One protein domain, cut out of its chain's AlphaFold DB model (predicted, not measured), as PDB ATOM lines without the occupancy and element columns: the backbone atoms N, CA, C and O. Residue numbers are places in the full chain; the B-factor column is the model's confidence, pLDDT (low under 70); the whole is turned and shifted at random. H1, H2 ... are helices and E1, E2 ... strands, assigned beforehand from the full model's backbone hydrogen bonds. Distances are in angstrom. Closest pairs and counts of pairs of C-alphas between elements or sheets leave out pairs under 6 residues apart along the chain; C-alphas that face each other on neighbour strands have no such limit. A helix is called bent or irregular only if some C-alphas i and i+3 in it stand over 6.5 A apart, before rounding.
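What this domain is: This is residues 4 to 179 of the 179 residues of an uncharacterized protein of Streptomyces sp. CB00072 (UniProt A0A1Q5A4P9). The longest helix, H8, runs through the middle of a long, narrow helical body, with H6 packed side by side on it and running back the other way. On another side of H8, H1, H2 and the kinked helix H4 pack across it, H3 packs on H4, and H5 sits across one end. At the other end the two short strands E1 and E2, with H7 between them, make the tip, while residues 173 to 179 stick out beyond H5 as a tail. The printed part has 176 residues with eight named helices and two named strands, in the order H1 H2 H3 H4 H5 H6 E1 H7 E2 H8; the sheet is E1 - E2, antiparallel, and the class is mostly helix. The whole is loose, with a radius of gyration of the C-alphas of 20.1 A and spans of 80 by 29 by 24 A.

Where its parts are: The sheet has E1, residues 120 to 122, and E2, residues 135 to 137; C-alpha 120 is at (-10.713, 38.576, 116.994). H7, residues 124 to 127, lies between them in the chain. H8, residues 139 to 177, follows E2 and measures 57.3 A from first to last C-alpha, ending with C-alpha 177 at (43.712, 24.750, 97.163). H6, residues 89 to 116, is 40.7 A long. H4, residues 37 to 65, is 38.6 A long and irregular, with C-alphas 56 and 59 at 7.2 A from each other and a kink of 50 degrees near residue 59. H1, residues 4 to 16, is 18.3 A long and begins with C-alpha 4 at (19.024, 15.117, 106.585). H5, residues 77 to 87, is 15.2 A long. H2 is residues 18 to 24 and H3 residues 27 to 30.

How they stand to each other: E1 and E2 are antiparallel neighbours at 148 degrees, with N 121 and O 136 at 3.1 A and N 136 and O 121 at 2.9 A, both within hydrogen-bond range. H7 and E2 are near each other, and E1 is only just apart from H8, the closest C-alphas being 8.4 A apart. H4 and H8 are the hubs, touching five helices each. H6 touches H8 at a shallow tilt of 17 degrees, opposite ways, with the C-alphas of Ala 106 and Met 149 closest at 5.2 A. H4 touches H8 with residues 54 to 62 alone, at a steep tilt of 41 degrees, the same way; the closest C-alphas are those of Pro 59 and Ala 161, 5.0 A apart. H1 touches H8 at a steep tilt of 49 degrees, opposite ways, with the C-alphas of Ser 10 and Ala 158 closest at 5.0 A. H1 also touches H4, with the C-alphas of Thr 9 and Ser 62 closest at 5.1 A. H2 touches H4 at a shallow tilt of 23 degrees, opposite ways, with the C-alphas of Leu 20 and Leu 50 closest at 6.5 A. H3 touches H4, with the C-alphas of Leu 29 and Gly 43 closest at 4.4 A. H5 is about perpendicular to H4, at 85 degrees, and touches it, with the C-alphas of Pro 59 and Ala 77 closest at 5.6 A. H5 and H6 touch only at the corner, with the C-alphas of Ile 85 and Tyr 92 closest at 5.9 A. H4 and H6 are apart. In H1, H2, H5, H6 and H8 every O i to N i+4 pair is within hydrogen-bond range, in H4 23 of 25 are, and H3 and H7 are too short for such a pair.

The domain as a whole: The C-alphas of Ala 128 and Asp 179 are the two farthest apart, at 80.1 A. The printed part has no cut. The link from H4 to H5, 11 residues, is long. Residues 173 to 179, of which 173 to 177 belong to H8, stand free. The mean pLDDT of the printed part is 93.0, and residue 179, the chain's last, is under 70.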
ATOM      1  N   GLY A   4      18.988  15.705 105.248       93.94
ATOM      2  CA  GLY A   4      19.024  15.117 106.585       93.94
ATOM      3  C   GLY A   4      19.606  16.070 107.630       93.94
ATOM      4  O   GLY A   4      19.170  16.074 108.782       93.94
ATOM      5  N   ALA A   5      20.569  16.917 107.253       93.44
ATOM      6  CA  ALA A   5      21.073  17.976 108.129       93.44
ATOM      7  C   ALA A   5      20.027  19.077 108.356       93.44
ATOM      8  O   ALA A   5      19.892  19.564 109.483       93.44
ATOM      9  N   LEU A   6      19.267  19.440 107.316       96.12
ATOM     10  CA  LEU A   6      18.169  20.399 107.430       96.12
ATOM     11  C   LEU A   6      17.073  19.883 108.358       96.12
ATOM     12  O   LEU A   6      16.748  20.571 109.317       96.12
ATOM     13  N   ALA A   7      16.573  18.664 108.143       96.44
ATOM     14  CA  ALA A   7      15.515  18.088 108.971       96.44
ATOM     15  C   ALA A   7      15.901  18.027 110.461       96.44
ATOM     16  O   ALA A   7      15.144  18.483 111.319       96.44
ATOM     17  N   ARG A   8      17.114  17.547 110.776       96.75
ATOM     18  CA  ARG A   8      17.620  17.497 112.159       96.75
ATOM     19  C   ARG A   8      17.795  18.883 112.771       96.75
ATOM     20  O   ARG A   8      17.455  19.081 113.933       96.75
ATOM     21  N   THR A   9      18.306  19.842 111.998       96.81
ATOM     22  CA  THR A   9      18.453  21.223 112.475       96.81
ATOM     23  C   THR A   9      17.083  21.858 112.720       96.81
ATOM     24  O   THR A   9      16.904  22.488 113.753       96.81
ATOM     25  N   SER A  10      16.099  21.634 111.844       95.75
ATOM     26  CA  SER A  10      14.721  22.106 112.027       95.75
ATOM     27  C   SER A  10      14.093  21.535 113.298       95.75
ATOM     28  O   SER A  10      13.549  22.295 114.095       95.75
ATOM     29  N   ALA A  11      14.235  20.226 113.538       97.19
ATOM     30  CA  ALA A  11      13.757  19.589 114.764       97.19
ATOM     31  C   ALA A  11      14.423  20.181 116.018       97.19
ATOM     32  O   ALA A  11      13.745  20.511 116.988       97.19
ATOM     33  N   ALA A  12      15.741  20.397 115.986       97.44
ATOM     34  CA  ALA A  12      16.447  21.039 117.091       97.44
ATOM     35  C   ALA A  12      16.003  22.497 117.302       97.44
ATOM     36  O   ALA A  12      15.838  22.928 118.442       97.44
ATOM     37  N   CYS A  13      15.759  23.250 116.225       97.69
ATOM     38  CA  CYS A  13      15.235  24.611 116.303       97.69
ATOM     39  C   CYS A  13      13.843  24.652 116.948       97.69
ATOM     40  O   CYS A  13      13.616  25.554 117.748       97.69
ATOM     41  N   LEU A  14      12.963  23.680 116.679       97.75
ATOM     42  CA  LEU A  14      11.639  23.586 117.315       97.75
ATOM     43  C   LEU A  14      11.704  23.369 118.833       97.75
ATOM     44  O   LEU A  14      10.774  23.749 119.538       97.75
ATOM     45  N   VAL A  15      12.775  22.765 119.346       97.94
ATOM     46  CA  VAL A  15      12.949  22.538 120.789       97.94
ATOM     47  C   VAL A  15      13.658  23.721 121.443       97.94
ATOM     48  O   VAL A  15      13.211  24.243 122.459       97.94
ATOM     49  N   VAL A  16      14.764  24.182 120.856       97.44
ATOM     50  CA  VAL A  16      15.587  25.253 121.440       97.44
ATOM     51  C   VAL A  16      14.846  26.591 121.465       97.44
ATOM     52  O   VAL A  16      15.050  27.385 122.379       97.44
ATOM     53  N   ASN A  17      13.975  26.840 120.485       97.81
ATOM     54  CA  ASN A  17      13.247  28.099 120.370       97.81
ATOM     55  C   ASN A  17      11.861  28.074 121.032       97.81
ATOM     56  O   ASN A  17      11.076  28.987 120.796       97.81
ATOM     57  N   LEU A  18      11.561  27.110 121.908       98.00
ATOM     58  CA  LEU A  18      10.313  27.114 122.683       98.00
ATOM     59  C   LEU A  18      10.016  28.448 123.402       98.00
ATOM     60  O   LEU A  18       8.846  28.821 123.437       98.00
ATOM     61  N   PRO A  19      11.004  29.223 123.902       98.19
ATOM     62  CA  PRO A  19      10.735  30.561 124.432       98.19
ATOM     63  C   PRO A  19      10.110  31.536 123.418       98.19
ATOM     64  O   PRO A  19       9.292  32.364 123.812       98.19
ATOM     65  N   LEU A  20      10.441  31.429 122.120       97.19
ATOM     66  CA  LEU A  20       9.765  32.201 121.066       97.19
ATOM     67  C   LEU A  20       8.292  31.804 120.976       97.19
ATOM     68  O   LEU A  20       7.434  32.681 120.964       97.19
ATOM     69  N   LEU A  21       7.994  30.501 120.962       97.88
ATOM     70  CA  LEU A  21       6.612  30.023 120.941       97.88
ATOM     71  C   LEU A  21       5.845  30.480 122.186       97.88
ATOM     72  O   LEU A  21       4.737  30.987 122.060       97.88
ATOM     73  N   ALA A  22       6.441  30.348 123.372       97.88
ATOM     74  CA  ALA A  22       5.831  30.773 124.626       97.88
ATOM     75  C   ALA A  22       5.462  32.262 124.596       97.88
ATOM     76  O   ALA A  22       4.338  32.606 124.942       97.88
ATOM     77  N   LEU A  23       6.361  33.129 124.115       97.44
ATOM     78  CA  LEU A  23       6.069  34.552 123.933       97.44
ATOM     79  C   LEU A  23       4.935  34.777 122.924       97.44
ATOM     80  O   LEU A  23       4.012  35.544 123.190       97.44
ATOM     81  N   MET A  24       4.985  34.091 121.778       96.56
ATOM     82  CA  MET A  24       3.969  34.203 120.729       96.56
ATOM     83  C   MET A  24       2.593  33.710 121.187       96.56
ATOM     84  O   MET A  24       1.583  34.167 120.666       96.56
ATOM     85  N   LEU A  25       2.529  32.823 122.177       97.31
ATOM     86  CA  LEU A  25       1.286  32.333 122.768       97.31
ATOM     87  C   LEU A  25       0.676  33.287 123.804       97.31
ATOM     88  O   LEU A  25      -0.382  32.967 124.329       97.31
ATOM     89  N   VAL A  26       1.275  34.452 124.082       95.88
ATOM     90  CA  VAL A  26       0.707  35.465 124.990       95.88
ATOM     91  C   VAL A  26       0.067  36.599 124.172       95.88
ATOM     92  O   VAL A  26       0.779  37.514 123.741       95.88
ATOM     93  N   PRO A  27      -1.266  36.603 123.961       92.44
ATOM     94  CA  PRO A  27      -1.928  37.605 123.127       92.44
ATOM     95  C   PRO A  27      -1.688  39.034 123.610       92.44
ATOM     96  O   PRO A  27      -1.482  39.921 122.790       92.44
ATOM     97  N   GLN A  28      -1.649  39.259 124.927       92.00
ATOM     98  CA  GLN A  28      -1.471  40.584 125.531       92.00
ATOM     99  C   GLN A  28      -0.141  41.242 125.140       92.00
ATOM    100  O   GLN A  28      -0.050  42.465 125.100       92.00
ATOM    101  N   LEU A  29       0.890  40.436 124.859       91.62
ATOM    102  CA  LEU A  29       2.209  40.914 124.444       91.62
ATOM    103  C   LEU A  29       2.321  41.053 122.924       91.62
ATOM    104  O   LEU A  29       3.152  41.811 122.440       91.62
ATOM    105  N   MET A  30       1.507  40.326 122.160       93.75
ATOM    106  CA  MET A  30       1.640  40.225 120.702       93.75
ATOM    107  C   MET A  30       0.537  40.961 119.931       93.75
ATOM    108  O   MET A  30       0.655  41.149 118.719       93.75
ATOM    109  N   ARG A  31      -0.551  41.369 120.597       88.56
ATOM    110  CA  ARG A  31      -1.726  42.001 119.982       88.56
ATOM    111  C   ARG A  31      -2.191  43.204 120.793       88.56
ATOM    112  O   ARG A  31      -2.613  43.061 121.936       88.56
ATOM    113  N   SER A  32      -2.256  44.367 120.143       85.00
ATOM    114  CA  SER A  32      -2.853  45.578 120.729       85.00
ATOM    115  C   SER A  32      -4.304  45.373 121.159       85.00
ATOM    116  O   SER A  32      -4.744  45.960 122.132       85.00
ATOM    117  N   ARG A  33      -5.051  44.509 120.465       84.31
ATOM    118  CA  ARG A  33      -6.457  44.223 120.784       84.31
ATOM    119  C   ARG A  33      -6.658  43.365 122.035       84.31
ATOM    120  O   ARG A  33      -7.777  43.287 122.519       84.31
ATOM    121  N   ALA A  34      -5.610  42.716 122.542       78.12
ATOM    122  CA  ALA A  34      -5.692  41.864 123.729       78.12
ATOM    123  C   ALA A  34      -5.044  42.496 124.974       78.12
ATOM    124  O   ALA A  34      -5.179  41.956 126.067       78.12
ATOM    125  N   GLY A  35      -4.315  43.601 124.818       82.81
ATOM    126  CA  GLY A  35      -3.551  44.248 125.881       82.81
ATOM    127  C   GLY A  35      -3.424  45.752 125.653       82.81
ATOM    128  O   GLY A  35      -4.231  46.355 124.957       82.81
ATOM    129  N   SER A  36      -2.402  46.371 126.241       87.56
ATOM    130  CA  SER A  36      -2.084  47.782 126.007       87.56
ATOM    131  C   SER A  36      -0.998  47.941 124.942       87.56
ATOM    132  O   SER A  36      -0.212  47.026 124.690       87.56
ATOM    133  N   GLU A  37      -0.891  49.132 124.354       88.81
ATOM    134  CA  GLU A  37       0.211  49.456 123.435       88.81
ATOM    135  C   GLU A  37       1.587  49.306 124.101       88.81
ATOM    136  O   GLU A  37       2.541  48.856 123.467       88.81
ATOM    137  N   ALA A  38       1.681  49.606 125.400       91.44
ATOM    138  CA  ALA A  38       2.901  49.408 126.175       91.44
ATOM    139  C   ALA A  38       3.296  47.923 126.251       91.44
ATOM    140  O   ALA A  38       4.456  47.583 126.021       91.44
ATOM    141  N   LEU A  39       2.340  47.023 126.513       91.19
ATOM    142  CA  LEU A  39       2.598  45.579 126.524       91.19
ATOM    143  C   LEU A  39       2.975  45.055 125.137       91.19
ATOM    144  O   LEU A  39       3.880  44.228 125.031       91.19
ATOM    145  N   LEU A  40       2.346  45.578 124.079       92.31
ATOM    146  CA  LEU A  40       2.720  45.249 122.707       92.31
ATOM    147  C   LEU A  40       4.166  45.660 122.406       92.31
ATOM    148  O   LEU A  40       4.925  44.880 121.836       92.31
ATOM    149  N   MET A  41       4.572  46.864 122.815       94.44
ATOM    150  CA  MET A  41       5.947  47.336 122.644       94.44
ATOM    151  C   MET A  41       6.943  46.425 123.374       94.44
ATOM    152  O   MET A  41       7.938  46.007 122.781       94.44
ATOM    153  N   VAL A  42       6.651  46.062 124.628       95.88
ATOM    154  CA  VAL A  42       7.462  45.113 125.410       95.88
ATOM    155  C   VAL A  42       7.570  43.770 124.687       95.88
ATOM    156  O   VAL A  42       8.672  43.250 124.511       95.88
ATOM    157  N   GLY A  43       6.446  43.227 124.218       95.38
ATOM    158  CA  GLY A  43       6.419  41.971 123.481       95.38
ATOM    159  C   GLY A  43       7.232  42.018 122.189       95.38
ATOM    160  O   GLY A  43       7.993  41.091 121.920       95.38
ATOM    161  N   MET A  44       7.152  43.106 121.420       95.31
ATOM    162  CA  MET A  44       7.931  43.281 120.187       95.31
ATOM    163  C   MET A  44       9.437  43.369 120.452       95.31
ATOM    164  O   MET A  44      10.226  42.765 119.723       95.31
ATOM    165  N   VAL A  45       9.852  44.065 121.515       97.44
ATOM    166  CA  VAL A  45      11.264  44.126 121.928       97.44
ATOM    167  C   VAL A  45      11.765  42.745 122.356       97.44
ATOM    168  O   VAL A  45      12.841  42.325 121.926       97.44
ATOM    169  N   LEU A  46      10.981  42.007 123.148       97.62
ATOM    170  CA  LEU A  46      11.312  40.637 123.547       97.62
ATOM    171  C   LEU A  46      11.387  39.697 122.340       97.62
ATOM    172  O   LEU A  46      12.320  38.900 122.244       97.62
ATOM    173  N   LEU A  47      10.452  39.816 121.395       96.69
ATOM    174  CA  LEU A  47      10.437  39.015 120.175       96.69
ATOM    175  C   LEU A  47      11.692  39.279 119.342       96.69
ATOM    176  O   LEU A  47      12.370  38.332 118.945       96.69
ATOM    177  N   LEU A  48      12.043  40.550 119.129       97.19
ATOM    178  CA  LEU A  48      13.265  40.934 118.427       97.19
ATOM    179  C   LEU A  48      14.505  40.366 119.126       97.19
ATOM    180  O   LEU A  48      15.346  39.751 118.471       97.19
ATOM    181  N   ALA A  49      14.609  40.530 120.447       98.19
ATOM    182  CA  ALA A  49      15.733  40.024 121.223       98.19
ATOM    183  C   ALA A  49      15.872  38.498 121.089       98.19
ATOM    184  O   ALA A  49      16.960  38.001 120.796       98.19
ATOM    185  N   LEU A  50      14.769  37.756 121.224       98.06
ATOM    186  CA  LEU A  50      14.761  36.302 121.078       98.06
ATOM    187  C   LEU A  50      15.110  35.860 119.651       98.06
ATOM    188  O   LEU A  50      15.880  34.916 119.490       98.06
ATOM    189  N   VAL A  51      14.614  36.545 118.616       97.44
ATOM    190  CA  VAL A  51      14.968  36.249 117.217       97.44
ATOM    191  C   VAL A  51      16.452  36.514 116.959       97.44
ATOM    192  O   VAL A  51      17.120  35.687 116.341       97.44
ATOM    193  N   VAL A  52      17.002  37.622 117.463       97.69
ATOM    194  CA  VAL A  52      18.437  37.928 117.346       97.69
ATOM    195  C   VAL A  52      19.272  36.852 118.036       97.69
ATOM    196  O   VAL A  52      20.210  36.326 117.435       97.69
ATOM    197  N   VAL A  53      18.913  36.472 119.264       97.81
ATOM    198  CA  VAL A  53      19.565  35.372 119.989       97.81
ATOM    199  C   VAL A  53      19.480  34.080 119.175       97.81
ATOM    200  O   VAL A  53      20.504  33.433 118.950       97.81
ATOM    201  N   ALA A  54      18.303  33.733 118.655       97.31
ATOM    202  CA  ALA A  54      18.107  32.544 117.837       97.31
ATOM    203  C   ALA A  54      19.010  32.545 116.595       97.31
ATOM    204  O   ALA A  54      19.684  31.551 116.336       97.31
ATOM    205  N   VAL A  55      19.113  33.665 115.870       97.25
ATOM    206  CA  VAL A  55      19.998  33.813 114.699       97.25
ATOM    207  C   VAL A  55      21.474  33.667 115.080       97.25
ATOM    208  O   VAL A  55      22.234  32.999 114.376       97.25
ATOM    209  N   VAL A  56      21.895  34.259 116.202       96.62
ATOM    210  CA  VAL A  56      23.282  34.190 116.692       96.62
ATOM    211  C   VAL A  56      23.667  32.766 117.106       96.62
ATOM    212  O   VAL A  56      24.804  32.341 116.876       96.62
ATOM    213  N   PHE A  57      22.739  32.016 117.706       96.31
ATOM    214  CA  PHE A  57      22.977  30.653 118.185       96.31
ATOM    215  C   PHE A  57      22.615  29.557 117.174       96.31
ATOM    216  O   PHE A  57      23.064  28.422 117.348       96.31
ATOM    217  N   ALA A  58      21.902  29.871 116.090       96.31
ATOM    218  CA  ALA A  58      21.519  28.911 115.052       96.31
ATOM    219  C   ALA A  58      22.697  28.064 114.512       96.31
ATOM    220  O   ALA A  58      22.519  26.853 114.355       96.31
ATOM    221  N   PRO A  59      23.919  28.608 114.302       95.44
ATOM    222  CA  PRO A  59      25.071  27.797 113.901       95.44
ATOM    223  C   PRO A  59      25.451  26.716 114.923       95.44
ATOM    224  O   PRO A  59      25.779  25.601 114.529       95.44
ATOM    225  N   GLU A  60      25.376  27.010 116.227       96.25
ATOM    226  CA  GLU A  60      25.670  26.028 117.285       96.25
ATOM    227  C   GLU A  60      24.576  24.970 117.385       96.25
ATOM    228  O   GLU A  60      24.878  23.788 117.546       96.25
ATOM    229  N   VAL A  61      23.309  25.374 117.253       95.56
ATOM    230  CA  VAL A  61      22.177  24.437 117.204       95.56
ATOM    231  C   VAL A  61      22.356  23.473 116.032       95.56
ATOM    232  O   VAL A  61      22.283  22.259 116.214       95.56
ATOM    233  N   SER A  62      22.693  23.997 114.850       96.25
ATOM    234  CA  SER A  62      22.983  23.175 113.674       96.25
ATOM    235  C   SER A  62      24.191  22.269 113.881       96.25
ATOM    236  O   SER A  62      24.116  21.094 113.548       96.25
ATOM    237  N   ALA A  63      25.285  22.754 114.472       95.00
ATOM    238  CA  ALA A  63      26.469  21.933 114.715       95.00
ATOM    239  C   ALA A  63      26.235  20.808 115.735       95.00
ATOM    240  O   ALA A  63      26.848  19.750 115.616       95.00
ATOM    241  N   LYS A  64      25.342  21.010 116.714       94.56
ATOM    242  CA  LYS A  64      24.909  19.957 117.647       94.56
ATOM    243  C   LYS A  64      23.979  18.944 116.978       94.56
ATOM    244  O   LYS A  64      24.168  17.747 117.149       94.56
ATOM    245  N   ALA A  65      22.995  19.409 116.208       94.56
ATOM    246  CA  ALA A  65      21.998  18.546 115.569       94.56
ATOM    247  C   ALA A  65      22.557  17.772 114.363       94.56
ATOM    248  O   ALA A  65      22.192  16.625 114.087       94.56
ATOM    249  N   ALA A  66      23.452  18.419 113.625       92.50
ATOM    250  CA  ALA A  66      24.104  17.918 112.436       92.50
ATOM    251  C   ALA A  66      25.572  18.383 112.438       92.50
ATOM    252  O   ALA A  66      25.907  19.400 111.821       92.50
ATOM    253  N   PRO A  67      26.476  17.650 113.103       88.69
ATOM    254  CA  PRO A  67      27.908  17.900 112.987       88.69
ATOM    255  C   PRO A  67      28.424  17.574 111.573       88.69
ATOM    256  O   PRO A  67      27.790  16.831 110.815       88.69
ATOM    257  N   ALA A  68      29.562  18.162 111.199       85.56
ATOM    258  CA  ALA A  68      30.246  17.928 109.925       85.56
ATOM    259  C   ALA A  68      31.767  17.977 110.117       85.56
ATOM    260  O   ALA A  68      32.414  19.002 109.902       85.56
ATOM    261  N   GLY A  69      32.343  16.860 110.562       81.50
ATOM    262  CA  GLY A  69      33.785  16.746 110.789       81.50
ATOM    263  C   GLY A  69      34.363  17.866 111.668       81.50
ATOM    264  O   GLY A  69      33.694  18.427 112.538       81.50
ATOM    265  N   THR A  70      35.628  18.208 111.432       80.81
ATOM    266  CA  THR A  70      36.363  19.207 112.227       80.81
ATOM    267  C   THR A  70      35.973  20.655 111.913       80.81
ATOM    268  O   THR A  70      36.196  21.540 112.746       80.81
ATOM    269  N   HIS A  71      35.375  20.909 110.744       82.69
ATOM    270  CA  HIS A  71      35.008  22.255 110.301       82.69
ATOM    271  C   HIS A  71      33.667  22.733 110.877       82.69
ATOM    272  O   HIS A  71      33.497  23.937 111.053       82.69
ATOM    273  N   TRP A  72      32.741  21.830 111.221       90.00
ATOM    274  CA  TRP A  72      31.430  22.191 111.769       90.00
ATOM    275  C   TRP A  72      31.081  21.345 112.997       90.00
ATOM    276  O   TRP A  72      30.370  20.342 112.915       90.00
ATOM    277  N   ARG A  73      31.611  21.763 114.152       90.38
ATOM    278  CA  ARG A  73      31.418  21.110 115.454       90.38
ATOM    279  C   ARG A  73      30.921  22.095 116.518       90.38
ATOM    280  O   ARG A  73      31.234  23.289 116.415       90.38
ATOM    281  N   PRO A  74      30.191  21.612 117.541       86.56
ATOM    282  CA  PRO A  74      29.772  22.439 118.670       86.56
ATOM    283  C   PRO A  74      30.957  23.175 119.307       86.56
ATOM    284  O   PRO A  74      32.051  22.625 119.417       86.56
ATOM    285  N   GLY A  75      30.753  24.435 119.688       85.81
ATOM    286  CA  GLY A  75      31.779  25.316 120.259       85.81
ATOM    287  C   GLY A  75      32.681  25.998 119.222       85.81
ATOM    288  O   GLY A  75      33.269  27.038 119.517       85.81
ATOM    289  N   GLY A  76      32.766  25.465 117.997       86.38
ATOM    290  CA  GLY A  76      33.547  26.042 116.898       86.38
ATOM    291  C   GLY A  76      32.709  26.727 115.814       86.38
ATOM    292  O   GLY A  76      33.237  27.556 115.070       86.38
ATOM    293  N   ALA A  77      31.413  26.418 115.718       90.69
ATOM    294  CA  ALA A  77      30.562  26.853 114.611       90.69
ATOM    295  C   ALA A  77      30.426  28.382 114.531       90.69
ATOM    296  O   ALA A  77      30.604  28.964 113.460       90.69
ATOM    297  N   ARG A  78      30.223  29.081 115.657       91.81
ATOM    298  CA  ARG A  78      30.195  30.561 115.646       91.81
ATOM    299  C   ARG A  78      31.531  31.180 115.265       91.81
ATOM    300  O   ARG A  78      31.552  32.204 114.592       91.81
ATOM    301  N   ALA A  79      32.648  30.588 115.692       91.00
ATOM    302  CA  ALA A  79      33.970  31.082 115.312       91.00
ATOM    303  C   ALA A  79      34.184  30.965 113.796       91.00
ATOM    304  O   ALA A  79      34.703  31.893 113.181       91.00
ATOM    305  N   ARG A  80      33.694  29.878 113.189       90.44
ATOM    306  CA  ARG A  80      33.692  29.681 111.733       90.44
ATOM    307  C   ARG A  80      32.797  30.677 111.009       90.44
ATOM    308  O   ARG A  80      33.223  31.240 110.009       90.44
ATOM    309  N   VAL A  81      31.613  30.981 111.539       92.25
ATOM    310  CA  VAL A  81      30.766  32.049 110.981       92.25
ATOM    311  C   VAL A  81      31.454  33.414 111.088       92.25
ATOM    312  O   VAL A  81      31.440  34.178 110.131       92.25
ATOM    313  N   ARG A  82      32.137  33.716 112.201       92.31
ATOM    314  CA  ARG A  82      32.943  34.946 112.327       92.31
ATOM    315  C   ARG A  82      34.124  34.991 111.356       92.31
ATOM    316  O   ARG A  82      34.488  36.074 110.910       92.31
ATOM    317  N   ALA A  83      34.745  33.855 111.043       91.06
ATOM    318  CA  ALA A  83      35.756  33.776 109.988       91.06
ATOM    319  C   ALA A  83      35.130  34.069 108.614       91.06
ATOM    320  O   ALA A  83      35.577  34.987 107.938       91.06
ATOM    321  N   LEU A  84      33.998  33.432 108.293       90.06
ATOM    322  CA  LEU A  84      33.252  33.680 107.055       90.06
ATOM    323  C   LEU A  84      32.839  35.152 106.894       90.06
ATOM    324  O   LEU A  84      32.898  35.683 105.793       90.06
ATOM    325  N   ILE A  85      32.438  35.832 107.973       92.19
ATOM    326  CA  ILE A  85      32.107  37.267 107.937       92.19
ATOM    327  C   ILE A  85      33.331  38.112 107.556       92.19
ATOM    328  O   ILE A  85      33.184  39.089 106.825       92.19
ATOM    329  N   ARG A  86      34.520  37.749 108.053       91.25
ATOM    330  CA  ARG A  86      35.775  38.458 107.764       91.25
ATOM    331  C   ARG A  86      36.263  38.198 106.340       91.25
ATOM    332  O   ARG A  86      36.700  39.133 105.685       91.25
ATOM    333  N   GLU A  87      36.145  36.962 105.866       90.19
ATOM    334  CA  GLU A  87      36.574  36.548 104.522       90.19
ATOM    335  C   GLU A  87      35.594  37.009 103.431       90.19
ATOM    336  O   GLU A  87      35.996  37.518 102.391       90.19
ATOM    337  N   SER A  88      34.289  36.850 103.664       89.31
ATOM    338  CA  SER A  88      33.238  37.211 102.713       89.31
ATOM    339  C   SER A  88      31.977  37.710 103.417       89.31
ATOM    340  O   SER A  88      30.944  37.032 103.521       89.31
ATOM    341  N   ARG A  89      32.023  38.981 103.835       91.94
ATOM    342  CA  ARG A  89      30.864  39.689 104.401       91.94
ATOM    343  C   ARG A  89      29.651  39.657 103.470       91.94
ATOM    344  O   ARG A  89      28.526  39.520 103.943       91.94
ATOM    345  N   ARG A  90      29.865  39.740 102.150       93.69
ATOM    346  CA  ARG A  90      28.788  39.688 101.148       93.69
ATOM    347  C   ARG A  90      28.036  38.358 101.195       93.69
ATOM    348  O   ARG A  90      26.810  38.366 101.169       93.69
ATOM    349  N   THR A  91      28.749  37.233 101.309       92.88
ATOM    350  CA  THR A  91      28.116  35.911 101.431       92.88
ATOM    351  C   THR A  91      27.267  35.839 102.694       92.88
ATOM    352  O   THR A  91      26.105  35.444 102.619       92.88
ATOM    353  N   TYR A  92      27.809  36.279 103.832       93.69
ATOM    354  CA  TYR A  92      27.066  36.306 105.091       93.69
ATOM    355  C   TYR A  92      25.799  37.169 105.005       93.69
ATOM    356  O   TYR A  92      24.714  36.693 105.337       93.69
ATOM    357  N   LEU A  93      25.914  38.408 104.510       95.56
ATOM    358  CA  LEU A  93      24.775  39.321 104.371       95.56
ATOM    359  C   LEU A  93      23.705  38.763 103.437       95.56
ATOM    360  O   LEU A  93      22.521  38.923 103.708       95.56
ATOM    361  N   TRP A  94      24.104  38.061 102.379       96.81
ATOM    362  CA  TRP A  94      23.153  37.385 101.509       96.81
ATOM    363  C   TRP A  94      22.386  36.278 102.248       96.81
ATOM    364  O   TRP A  94      21.167  36.201 102.133       96.81
ATOM    365  N   ARG A  95      23.066  35.436 103.044       96.19
ATOM    366  CA  ARG A  95      22.390  34.396 103.846       96.19
ATOM    367  C   ARG A  95      21.472  35.001 104.909       96.19
ATOM    368  O   ARG A  95      20.392  34.473 105.152       96.19
ATOM    369  N   LEU A  96      21.882  36.111 105.520       96.38
ATOM    370  CA  LEU A  96      21.039  36.856 106.450       96.38
ATOM    371  C   LEU A  96      19.818  37.458 105.737       96.38
ATOM    372  O   LEU A  96      18.714  37.385 106.263       96.38
ATOM    373  N   GLY A  97      19.990  37.987 104.524       97.06
ATOM    374  CA  GLY A  97      18.894  38.478 103.689       97.06
ATOM    375  C   GLY A  97      17.887  37.381 103.334       97.06
ATOM    376  O   GLY A  97      16.685  37.600 103.439       97.06
ATOM    377  N   GLU A  98      18.360  36.176 103.003       97.31
ATOM    378  CA  GLU A  98      17.488  35.008 102.803       97.31
ATOM    379  C   GLU A  98      16.696  34.659 104.069       97.31
ATOM    380  O   GLU A  98      15.496  34.403 103.989       97.31
ATOM    381  N   PHE A  99      17.340  34.686 105.240       97.44
ATOM    382  CA  PHE A  99      16.647  34.491 106.514       97.44
ATOM    383  C   PHE A  99      15.551  35.542 106.726       97.44
ATOM    384  O   PHE A  99      14.424  35.181 107.053       97.44
ATOM    385  N   VAL A 100      15.857  36.824 106.506       97.62
ATOM    386  CA  VAL A 100      14.886  37.918 106.654       97.62
ATOM    387  C   VAL A 100      13.703  37.730 105.702       97.62
ATOM    388  O   VAL A 100      12.559  37.858 106.129       97.62
ATOM    389  N   ALA A 101      13.951  37.355 104.446       97.88
ATOM    390  CA  ALA A 101      12.889  37.078 103.482       97.88
ATOM    391  C   ALA A 101      11.978  35.921 103.936       97.88
ATOM    392  O   ALA A 101      10.754  36.038 103.881       97.88
ATOM    393  N   LEU A 102      12.556  34.828 104.449       97.12
ATOM    394  CA  LEU A 102      11.790  33.702 104.994       97.12
ATOM    395  C   LEU A 102      11.029  34.074 106.274       97.12
ATOM    396  O   LEU A 102       9.909  33.614 106.479       97.12
ATOM    397  N   TYR A 103      11.606  34.927 107.120       95.62
ATOM    398  CA  TYR A 103      10.934  35.442 108.309       95.62
ATOM    399  C   TYR A 103       9.716  36.297 107.935       95.62
ATOM    400  O   TYR A 103       8.648  36.133 108.518       95.62
ATOM    401  N   ILE A 104       9.836  37.161 106.922       96.56
ATOM    402  CA  ILE A 104       8.706  37.934 106.385       96.56
ATOM    403  C   ILE A 104       7.643  36.993 105.803       96.56
ATOM    404  O   ILE A 104       6.455  37.167 106.074       96.56
ATOM    405  N   ALA A 105       8.046  35.951 105.072       96.19
ATOM    406  CA  ALA A 105       7.110  34.945 104.571       96.19
ATOM    407  C   ALA A 105       6.357  34.232 105.711       96.19
ATOM    408  O   ALA A 105       5.157  33.991 105.592       96.19
ATOM    409  N   ALA A 106       7.016  33.969 106.847       94.88
ATOM    410  CA  ALA A 106       6.365  33.422 108.038       94.88
ATOM    411  C   ALA A 106       5.277  34.360 108.598       94.88
ATOM    412  O   ALA A 106       4.226  33.885 109.025       94.88
ATOM    413  N   GLN A 107       5.478  35.683 108.538       93.25
ATOM    414  CA  GLN A 107       4.429  36.656 108.883       93.25
ATOM    415  C   GLN A 107       3.240  36.560 107.918       93.25
ATOM    416  O   GLN A 107       2.090  36.599 108.352       93.25
ATOM    417  N   GLY A 108       3.511  36.363 106.624       95.38
ATOM    418  CA  GLY A 108       2.484  36.112 105.609       95.38
ATOM    419  C   GLY A 108       1.646  34.864 105.902       95.38
ATOM    420  O   GLY A 108       0.422  34.919 105.813       95.38
ATOM    421  N   VAL A 109       2.279  33.768 106.341       95.69
ATOM    422  CA  VAL A 109       1.572  32.559 106.808       95.69
ATOM    423  C   VAL A 109       0.682  32.879 108.006       95.69
ATOM    424  O   VAL A 109      -0.477  32.478 108.032       95.69
ATOM    425  N   GLY A 110       1.183  33.658 108.965       93.94
ATOM    426  CA  GLY A 110       0.373  34.151 110.075       93.94
ATOM    427  C   GLY A 110      -0.853  34.933 109.607       93.94
ATOM    428  O   GLY A 110      -1.954  34.705 110.106       93.94
ATOM    429  N   GLY A 111      -0.687  35.842 108.646       92.75
ATOM    430  CA  GLY A 111      -1.790  36.600 108.051       92.75
ATOM    431  C   GLY A 111      -2.822  35.703 107.367       92.75
ATOM    432  O   GLY A 111      -4.017  35.864 107.595       92.75
ATOM    433  N   LEU A 112      -2.363  34.711 106.600       96.62
ATOM    434  CA  LEU A 112      -3.229  33.738 105.939       96.62
ATOM    435  C   LEU A 112      -4.031  32.906 106.948       96.62
ATOM    436  O   LEU A 112      -5.237  32.747 106.786       96.62
ATOM    437  N   VAL A 113      -3.388  32.410 108.010       95.44
ATOM    438  CA  VAL A 113      -4.079  31.642 109.057       95.44
ATOM    439  C   VAL A 113      -5.112  32.505 109.773       95.44
ATOM    440  O   VAL A 113      -6.221  32.041 109.986       95.44
ATOM    441  N   ALA A 114      -4.803  33.766 110.081       92.31
ATOM    442  CA  ALA A 114      -5.774  34.684 110.683       92.31
ATOM    443  C   ALA A 114      -6.965  35.004 109.775       92.31
ATOM    444  O   ALA A 114      -8.051  35.289 110.271       92.31
ATOM    445  N   TRP A 115      -6.754  34.996 108.460       94.56
ATOM    446  CA  TRP A 115      -7.824  35.184 107.491       94.56
ATOM    447  C   TRP A 115      -8.739  33.954 107.409       94.56
ATOM    448  O   TRP A 115      -9.955  34.105 107.367       94.56
ATOM    449  N   LEU A 116      -8.166  32.745 107.443       96.06
ATOM    450  CA  LEU A 116      -8.919  31.484 107.429       96.06
ATOM    451  C   LEU A 116      -9.589  31.164 108.774       96.06
ATOM    452  O   LEU A 116     -10.676  30.593 108.800       96.06
ATOM    453  N   LEU A 117      -8.934  31.517 109.878       94.94
ATOM    454  CA  LEU A 117      -9.358  31.285 111.257       94.94
ATOM    455  C   LEU A 117      -9.328  32.617 112.024       94.94
ATOM    456  O   LEU A 117      -8.372  32.894 112.759       94.94
ATOM    457  N   PRO A 118     -10.350  33.474 111.850       92.81
ATOM    458  CA  PRO A 118     -10.450  34.713 112.604       92.81
ATOM    459  C   PRO A 118     -10.446  34.428 114.108       92.81
ATOM    460  O   PRO A 118     -11.186  33.575 114.596       92.81
ATOM    461  N   TYR A 119      -9.601  35.147 114.845       90.94
ATOM    462  CA  TYR A 119      -9.464  34.997 116.297       90.94
ATOM    463  C   TYR A 119      -9.836  36.265 117.069       90.94
ATOM    464  O   TYR A 119      -9.690  36.303 118.285       90.94
ATOM    465  N   VAL A 120     -10.275  37.320 116.378       92.00
ATOM    466  CA  VAL A 120     -10.713  38.576 116.994       92.00
ATOM    467  C   VAL A 120     -12.149  38.844 116.582       92.00
ATOM    468  O   VAL A 120     -12.443  38.845 115.387       92.00
ATOM    469  N   ALA A 121     -12.996  39.135 117.559       91.75
ATOM    470  CA  ALA A 121     -14.353  39.618 117.349       91.75
ATOM    471  C   ALA A 121     -14.638  40.827 118.247       91.75
ATOM    472  O   ALA A 121     -13.976  41.015 119.274       91.75
ATOM    473  N   ASP A 122     -15.625  41.631 117.863       90.94
ATOM    474  CA  ASP A 122     -16.142  42.704 118.710       90.94
ATOM    475  C   ASP A 122     -16.804  42.112 119.957       90.94
ATOM    476  O   ASP A 122     -17.500  41.093 119.886       90.94
ATOM    477  N   ASN A 123     -16.598  42.748 121.109       90.88
ATOM    478  CA  ASN A 123     -17.272  42.356 122.337       90.88
ATOM    479  C   ASN A 123     -18.632  43.067 122.450       90.88
ATOM    480  O   ASN A 123     -18.654  44.271 122.722       90.88
ATOM    481  N   PRO A 124     -19.774  42.362 122.335       89.94
ATOM    482  CA  PRO A 124     -21.087  42.995 122.460       89.94
ATOM    483  C   PRO A 124     -21.316  43.618 123.846       89.94
ATOM    484  O   PRO A 124     -22.068  44.582 123.961       89.94
ATOM    485  N   ALA A 125     -20.641  43.124 124.892       89.75
ATOM    486  CA  ALA A 125     -20.742  43.691 126.235       89.75
ATOM    487  C   ALA A 125     -20.142  45.105 126.331       89.75
ATOM    488  O   ALA A 125     -20.603  45.901 127.142       89.75
ATOM    489  N   HIS A 126     -19.175  45.450 125.471       89.62
ATOM    490  CA  HIS A 126     -18.545  46.773 125.472       89.62
ATOM    491  C   HIS A 126     -19.525  47.899 125.103       89.62
ATOM    492  O   HIS A 126     -19.372  49.032 125.551       89.62
ATOM    493  N   ALA A 127     -20.567  47.589 124.322       88.12
ATOM    494  CA  ALA A 127     -21.609  48.554 123.977       88.12
ATOM    495  C   ALA A 127     -22.484  48.946 125.183       88.12
ATOM    496  O   ALA A 127     -23.017  50.052 125.217       88.12
ATOM    497  N   ALA A 128     -22.637  48.045 126.159       90.19
ATOM    498  CA  ALA A 128     -23.408  48.275 127.378       90.19
ATOM    499  C   ALA A 128     -22.529  48.718 128.562       90.19
ATOM    500  O   ALA A 128     -23.006  49.426 129.446       90.19
ATOM    501  N   ASP A 129     -21.253  48.323 128.570       89.44
ATOM    502  CA  ASP A 129     -20.268  48.659 129.594       89.44
ATOM    503  C   ASP A 129     -18.921  49.047 128.947       89.44
ATOM    504  O   ASP A 129     -18.132  48.169 128.576       89.44
ATOM    505  N   PRO A 130     -18.610  50.354 128.857       87.31
ATOM    506  CA  PRO A 130     -17.350  50.840 128.295       87.31
ATOM    507  C   PRO A 130     -16.094  50.383 129.053       87.31
ATOM    508  O   PRO A 130     -14.987  50.548 128.542       87.31
ATOM    509  N   THR A 131     -16.236  49.838 130.266       87.50
ATOM    510  CA  THR A 131     -15.109  49.308 131.046       87.50
ATOM    511  C   THR A 131     -14.737  47.872 130.660       87.50
ATOM    512  O   THR A 131     -13.616  47.436 130.931       87.50
ATOM    513  N   ALA A 132     -15.625  47.146 129.970       85.62
ATOM    514  CA  ALA A 132     -15.315  45.843 129.393       85.62
ATOM    515  C   ALA A 132     -14.326  45.978 128.218       85.62
ATOM    516  O   ALA A 132     -14.294  46.995 127.532       85.62
ATOM    517  N   SER A 133     -13.530  44.941 127.933       85.62
ATOM    518  CA  SER A 133     -12.662  44.922 126.740       85.62
ATOM    519  C   SER A 133     -13.489  45.077 125.462       85.62
ATOM    520  O   SER A 133     -14.485  44.375 125.305       85.62
ATOM    521  N   ALA A 134     -13.044  45.913 124.519       88.69
ATOM    522  CA  ALA A 134     -13.689  46.072 123.212       88.69
ATOM    523  C   ALA A 134     -13.600  44.814 122.327       88.69
ATOM    524  O   ALA A 134     -14.403  44.644 121.411       88.69
ATOM    525  N   TRP A 135     -12.646  43.921 122.605       91.75
ATOM    526  CA  TRP A 135     -12.343  42.763 121.766       91.75
ATOM    527  C   TRP A 135     -12.429  41.456 122.549       91.75
ATOM    528  O   TRP A 135     -11.990  41.377 123.701       91.75
ATOM    529  N   ILE A 136     -12.929  40.419 121.881       91.75
ATOM    530  CA  ILE A 136     -12.862  39.023 122.317       91.75
ATOM    531  C   ILE A 136     -11.787  38.321 121.489       91.75
ATOM    532  O   ILE A 136     -11.759  38.449 120.263       91.75
ATOM    533  N   ILE A 137     -10.908  37.580 122.168       92.94
ATOM    534  CA  ILE A 137      -9.871  36.766 121.532       92.94
ATOM    535  C   ILE A 137     -10.257  35.291 121.619       92.94
ATOM    536  O   ILE A 137     -10.314  34.727 122.713       92.94
ATOM    537  N   ASP A 138     -10.462  34.657 120.468       94.25
ATOM    538  CA  ASP A 138     -10.535  33.202 120.365       94.25
ATOM    539  C   ASP A 138      -9.117  32.636 120.491       94.25
ATOM    540  O   ASP A 138      -8.300  32.675 119.564       94.25
ATOM    541  N   TYR A 139      -8.793  32.175 121.697       93.75
ATOM    542  CA  TYR A 139      -7.453  31.693 122.000       93.75
ATOM    543  C   TYR A 139      -7.043  30.468 121.162       93.75
ATOM    544  O   TYR A 139      -5.911  30.467 120.679       93.75
ATOM    545  N   PRO A 140      -7.898  29.450 120.930       96.56
ATOM    546  CA  PRO A 140      -7.573  28.352 120.018       96.56
ATOM    547  C   PRO A 140      -7.140  28.806 118.616       96.56
ATOM    548  O   PRO A 140      -6.060  28.419 118.164       96.56
ATOM    549  N   ASN A 141      -7.914  29.666 117.948       96.12
ATOM    550  CA  ASN A 141      -7.576  30.154 116.605       96.12
ATOM    551  C   ASN A 141      -6.289  30.993 116.617       96.12
ATOM    552  O   ASN A 141      -5.424  30.846 115.747       96.12
ATOM    553  N   TYR A 142      -6.116  31.824 117.649       95.88
ATOM    554  CA  TYR A 142      -4.886  32.578 117.870       95.88
ATOM    555  C   TYR A 142      -3.665  31.658 118.049       95.88
ATOM    556  O   TYR A 142      -2.608  31.887 117.455       95.88
ATOM    557  N   ALA A 143      -3.799  30.593 118.841       97.06
ATOM    558  CA  ALA A 143      -2.725  29.645 119.103       97.06
ATOM    559  C   ALA A 143      -2.306  28.902 117.826       97.06
ATOM    560  O   ALA A 143      -1.109  28.739 117.586       97.06
ATOM    561  N   VAL A 144      -3.258  28.520 116.966       97.69
ATOM    562  CA  VAL A 144      -2.960  27.911 115.655       97.69
ATOM    563  C   VAL A 144      -2.130  28.858 114.788       97.69
ATOM    564  O   VAL A 144      -1.120  28.441 114.214       97.69
ATOM    565  N   GLN A 145      -2.490  30.144 114.741       96.88
ATOM    566  CA  GLN A 145      -1.704  31.158 114.038       96.88
ATOM    567  C   GLN A 145      -0.274  31.258 114.587       96.88
ATOM    568  O   GLN A 145       0.689  31.220 113.814       96.88
ATOM    569  N   ALA A 146      -0.125  31.364 115.909       97.00
ATOM    570  CA  ALA A 146       1.176  31.473 116.562       97.00
ATOM    571  C   ALA A 146       2.064  30.247 116.283       97.00
ATOM    572  O   ALA A 146       3.234  30.400 115.926       97.00
ATOM    573  N   VAL A 147       1.504  29.036 116.374       98.06
ATOM    574  CA  VAL A 147       2.207  27.773 116.098       98.06
ATOM    575  C   VAL A 147       2.640  27.678 114.633       98.06
ATOM    576  O   VAL A 147       3.776  27.284 114.358       98.06
ATOM    577  N   ALA A 148       1.783  28.076 113.688       97.94
ATOM    578  CA  ALA A 148       2.118  28.064 112.265       97.94
ATOM    579  C   ALA A 148       3.305  28.992 111.958       97.94
ATOM    580  O   ALA A 148       4.289  28.576 111.340       97.94
ATOM    581  N   MET A 149       3.256  30.230 112.461       97.81
ATOM    582  CA  MET A 149       4.352  31.193 112.324       97.81
ATOM    583  C   MET A 149       5.641  30.676 112.974       97.81
ATOM    584  O   MET A 149       6.712  30.743 112.369       97.81
ATOM    585  N   TYR A 150       5.540  30.118 114.183       98.19
ATOM    586  CA  TYR A 150       6.666  29.541 114.912       98.19
ATOM    587  C   TYR A 150       7.374  28.434 114.119       98.19
ATOM    588  O   TYR A 150       8.605  28.441 114.003       98.19
ATOM    589  N   GLY A 151       6.606  27.517 113.520       98.06
ATOM    590  CA  GLY A 151       7.145  26.454 112.673       98.06
ATOM    591  C   GLY A 151       7.936  27.003 111.484       98.06
ATOM    592  O   GLY A 151       9.069  26.578 111.238       98.06
ATOM    593  N   CYS A 152       7.390  28.008 110.791       98.06
ATOM    594  CA  CYS A 152       8.067  28.672 109.676       98.06
ATOM    595  C   CYS A 152       9.352  29.399 110.109       98.06
ATOM    596  O   CYS A 152      10.369  29.301 109.421       98.06
ATOM    597  N   ILE A 153       9.348  30.080 111.260       97.75
ATOM    598  CA  ILE A 153      10.540  30.752 111.807       97.75
ATOM    599  C   ILE A 153      11.631  29.727 112.141       97.75
ATOM    600  O   ILE A 153      12.796  29.922 111.786       97.75
ATOM    601  N   CYS A 154      11.272  28.606 112.773       98.19
ATOM    602  CA  CYS A 154      12.219  27.533 113.082       98.19
ATOM    603  C   CYS A 154      12.828  26.923 111.816       98.19
ATOM    604  O   CYS A 154      14.037  26.688 111.765       98.19
ATOM    605  N   PHE A 155      12.016  26.720 110.776       97.62
ATOM    606  CA  PHE A 155      12.506  26.290 109.471       97.62
ATOM    607  C   PHE A 155      13.465  27.316 108.851       97.62
ATOM    608  O   PHE A 155      14.537  26.939 108.380       97.62
ATOM    609  N   ALA A 156      13.137  28.612 108.899       97.88
ATOM    610  CA  ALA A 156      13.996  29.679 108.385       97.88
ATOM    611  C   ALA A 156      15.361  29.723 109.094       97.88
ATOM    612  O   ALA A 156      16.396  29.874 108.441       97.88
ATOM    613  N   LEU A 157      15.386  29.535 110.418       98.06
ATOM    614  CA  LEU A 157      16.620  29.441 111.207       98.06
ATOM    615  C   LEU A 157      17.465  28.224 110.810       98.06
ATOM    616  O   LEU A 157      18.684  28.337 110.647       98.06
ATOM    617  N   ALA A 158      16.830  27.067 110.622       97.88
ATOM    618  CA  ALA A 158      17.512  25.851 110.194       97.88
ATOM    619  C   ALA A 158      18.067  25.970 108.769       97.88
ATOM    620  O   ALA A 158      19.216  25.593 108.510       97.88
ATOM    621  N   TRP A 159      17.290  26.556 107.855       97.69
ATOM    622  CA  TRP A 159      17.732  26.906 106.507       97.69
ATOM    623  C   TRP A 159      18.963  27.812 106.554       97.69
ATOM    624  O   TRP A 159      20.006  27.489 105.991       97.69
ATOM    625  N   TYR A 160      18.892  28.911 107.301       97.69
ATOM    626  CA  TYR A 160      20.004  29.838 107.476       97.69
ATOM    627  C   TYR A 160      21.275  29.147 107.996       97.69
ATOM    628  O   TYR A 160      22.344  29.267 107.391       97.69
ATOM    629  N   ALA A 161      21.169  28.365 109.073       96.56
ATOM    630  CA  ALA A 161      22.324  27.708 109.680       96.56
ATOM    631  C   ALA A 161      22.961  26.651 108.764       96.56
ATOM    632  O   ALA A 161      24.186  26.565 108.667       96.56
ATOM    633  N   THR A 162      22.148  25.872 108.048       96.00
ATOM    634  CA  THR A 162      22.637  24.853 107.105       96.00
ATOM    635  C   THR A 162      23.286  25.462 105.865       96.00
ATOM    636  O   THR A 162      24.263  24.915 105.345       96.00
ATOM    637  N   ARG A 163      22.811  26.626 105.413       95.88
ATOM    638  CA  ARG A 163      23.463  27.390 104.344       95.88
ATOM    639  C   ARG A 163      24.808  27.955 104.799       95.88
ATOM    640  O   ARG A 163      25.792  27.782 104.083       95.88
ATOM    641  N   LEU A 164      24.892  28.517 106.009       94.69
ATOM    642  CA  LEU A 164      26.168  28.950 106.593       94.69
ATOM    643  C   LEU A 164      27.157  27.792 106.763       94.69
ATOM    644  O   LEU A 164      28.341  27.950 106.462       94.69
ATOM    645  N   ARG A 165      26.676  26.614 107.181       93.81
ATOM    646  CA  ARG A 165      27.479  25.386 107.229       93.81
ATOM    647  C   ARG A 165      28.098  25.088 105.864       93.81
ATOM    648  O   ARG A 165      29.313  24.929 105.770       93.81
ATOM    649  N   ALA A 166      27.285  25.058 104.809       93.06
ATOM    650  CA  ALA A 166      27.752  24.782 103.450       93.06
ATOM    651  C   ALA A 166      28.740  25.845 102.929       93.06
ATOM    652  O   ALA A 166      29.726  25.501 102.280       93.06
ATOM    653  N   ASP A 167      28.505  27.124 103.223       92.12
ATOM    654  CA  ASP A 167      29.403  28.215 102.826       92.12
ATOM    655  C   ASP A 167      30.749  28.141 103.551       92.12
ATOM    656  O   ASP A 167      31.794  28.306 102.924       92.12
ATOM    657  N   SER A 168      30.748  27.806 104.844       89.12
ATOM    658  CA  SER A 168      31.984  27.656 105.619       89.12
ATOM    659  C   SER A 168      32.862  26.498 105.123       89.12
ATOM    660  O   SER A 168      34.087  26.631 105.060       89.12
ATOM    661  N   ALA A 169      32.246  25.385 104.706       88.00
ATOM    662  CA  ALA A 169      32.949  24.259 104.100       88.00
ATOM    663  C   ALA A 169      33.612  24.666 102.774       88.00
ATOM    664  O   ALA A 169      34.779  24.360 102.548       88.00
ATOM    665  N   ARG A 170      32.895  25.424 101.931       87.44
ATOM    666  CA  ARG A 170      33.430  25.935 100.658       87.44
ATOM    667  C   ARG A 170      34.572  26.931 100.850       87.44
ATOM    668  O   ARG A 170      35.518  26.886 100.073       87.44
ATOM    669  N   SER A 171      34.500  27.794 101.865       84.56
ATOM    670  CA  SER A 171      35.599  28.716 102.199       84.56
ATOM    671  C   SER A 171      36.857  27.948 102.604       84.56
ATOM    672  O   SER A 171      37.941  28.212 102.097       84.56
ATOM    673  N   THR A 172      36.690  26.923 103.447       83.12
ATOM    674  CA  THR A 172      37.806  26.087 103.918       83.12
ATOM    675  C   THR A 172      38.475  25.330 102.769       83.12
ATOM    676  O   THR A 172      39.695  25.298 102.697       83.12
ATOM    677  N   ALA A 173      37.687  24.757 101.853       84.31
ATOM    678  CA  ALA A 173      38.222  24.030 100.703       84.31
ATOM    679  C   ALA A 173      38.978  24.936  99.714       84.31
ATOM    680  O   ALA A 173      39.937  24.490  99.104       84.31
ATOM    681  N   ARG A 174      38.561  26.202  99.554       83.56
ATOM    682  CA  ARG A 174      39.289  27.168  98.712       83.56
ATOM    683  C   ARG A 174      40.651  27.509  99.300       83.56
ATOM    684  O   ARG A 174      41.633  27.407  98.588       83.56
ATOM    685  N   ALA A 175      40.702  27.805 100.599       80.88
ATOM    686  CA  ALA A 175      41.962  28.102 101.275       80.88
ATOM    687  C   ALA A 175      42.983  26.954 101.159       80.88
ATOM    688  O   ALA A 175      44.163  27.215 101.020       80.88
ATOM    689  N   GLN A 176      42.530  25.695 101.162       80.50
ATOM    690  CA  GLN A 176      43.406  24.525 101.003       80.50
ATOM    691  C   GLN A 176      43.928  24.303  99.576       80.50
ATOM    692  O   GLN A 176      44.875  23.547  99.412       80.50
ATOM    693  N   ASN A 177      43.284  24.880  98.559       81.31
ATOM    694  CA  ASN A 177      43.712  24.750  97.163       81.31
ATOM    695  C   ASN A 177      44.647  25.890  96.726       81.31
ATOM    696  O   ASN A 177      45.240  25.790  95.654       81.31
ATOM    697  N   ASP A 178      44.717  26.967  97.510       74.44
ATOM    698  CA  ASP A 178      45.577  28.127  97.259       74.44
ATOM    699  C   ASP A 178      46.955  27.996  97.963       74.44
ATOM    700  O   ASP A 178      47.823  28.841  97.738       74.44
ATOM    701  N   ASP A 179      47.144  26.943  98.773       58.50
ATOM    702  CA  ASP A 179      48.395  26.525  99.440       58.50
ATOM    703  C   ASP A 179      49.092  25.387  98.661       58.50
ATOM    704  O   ASP A 179      50.345  25.401  98.582       58.50
TER     705      ASP A 179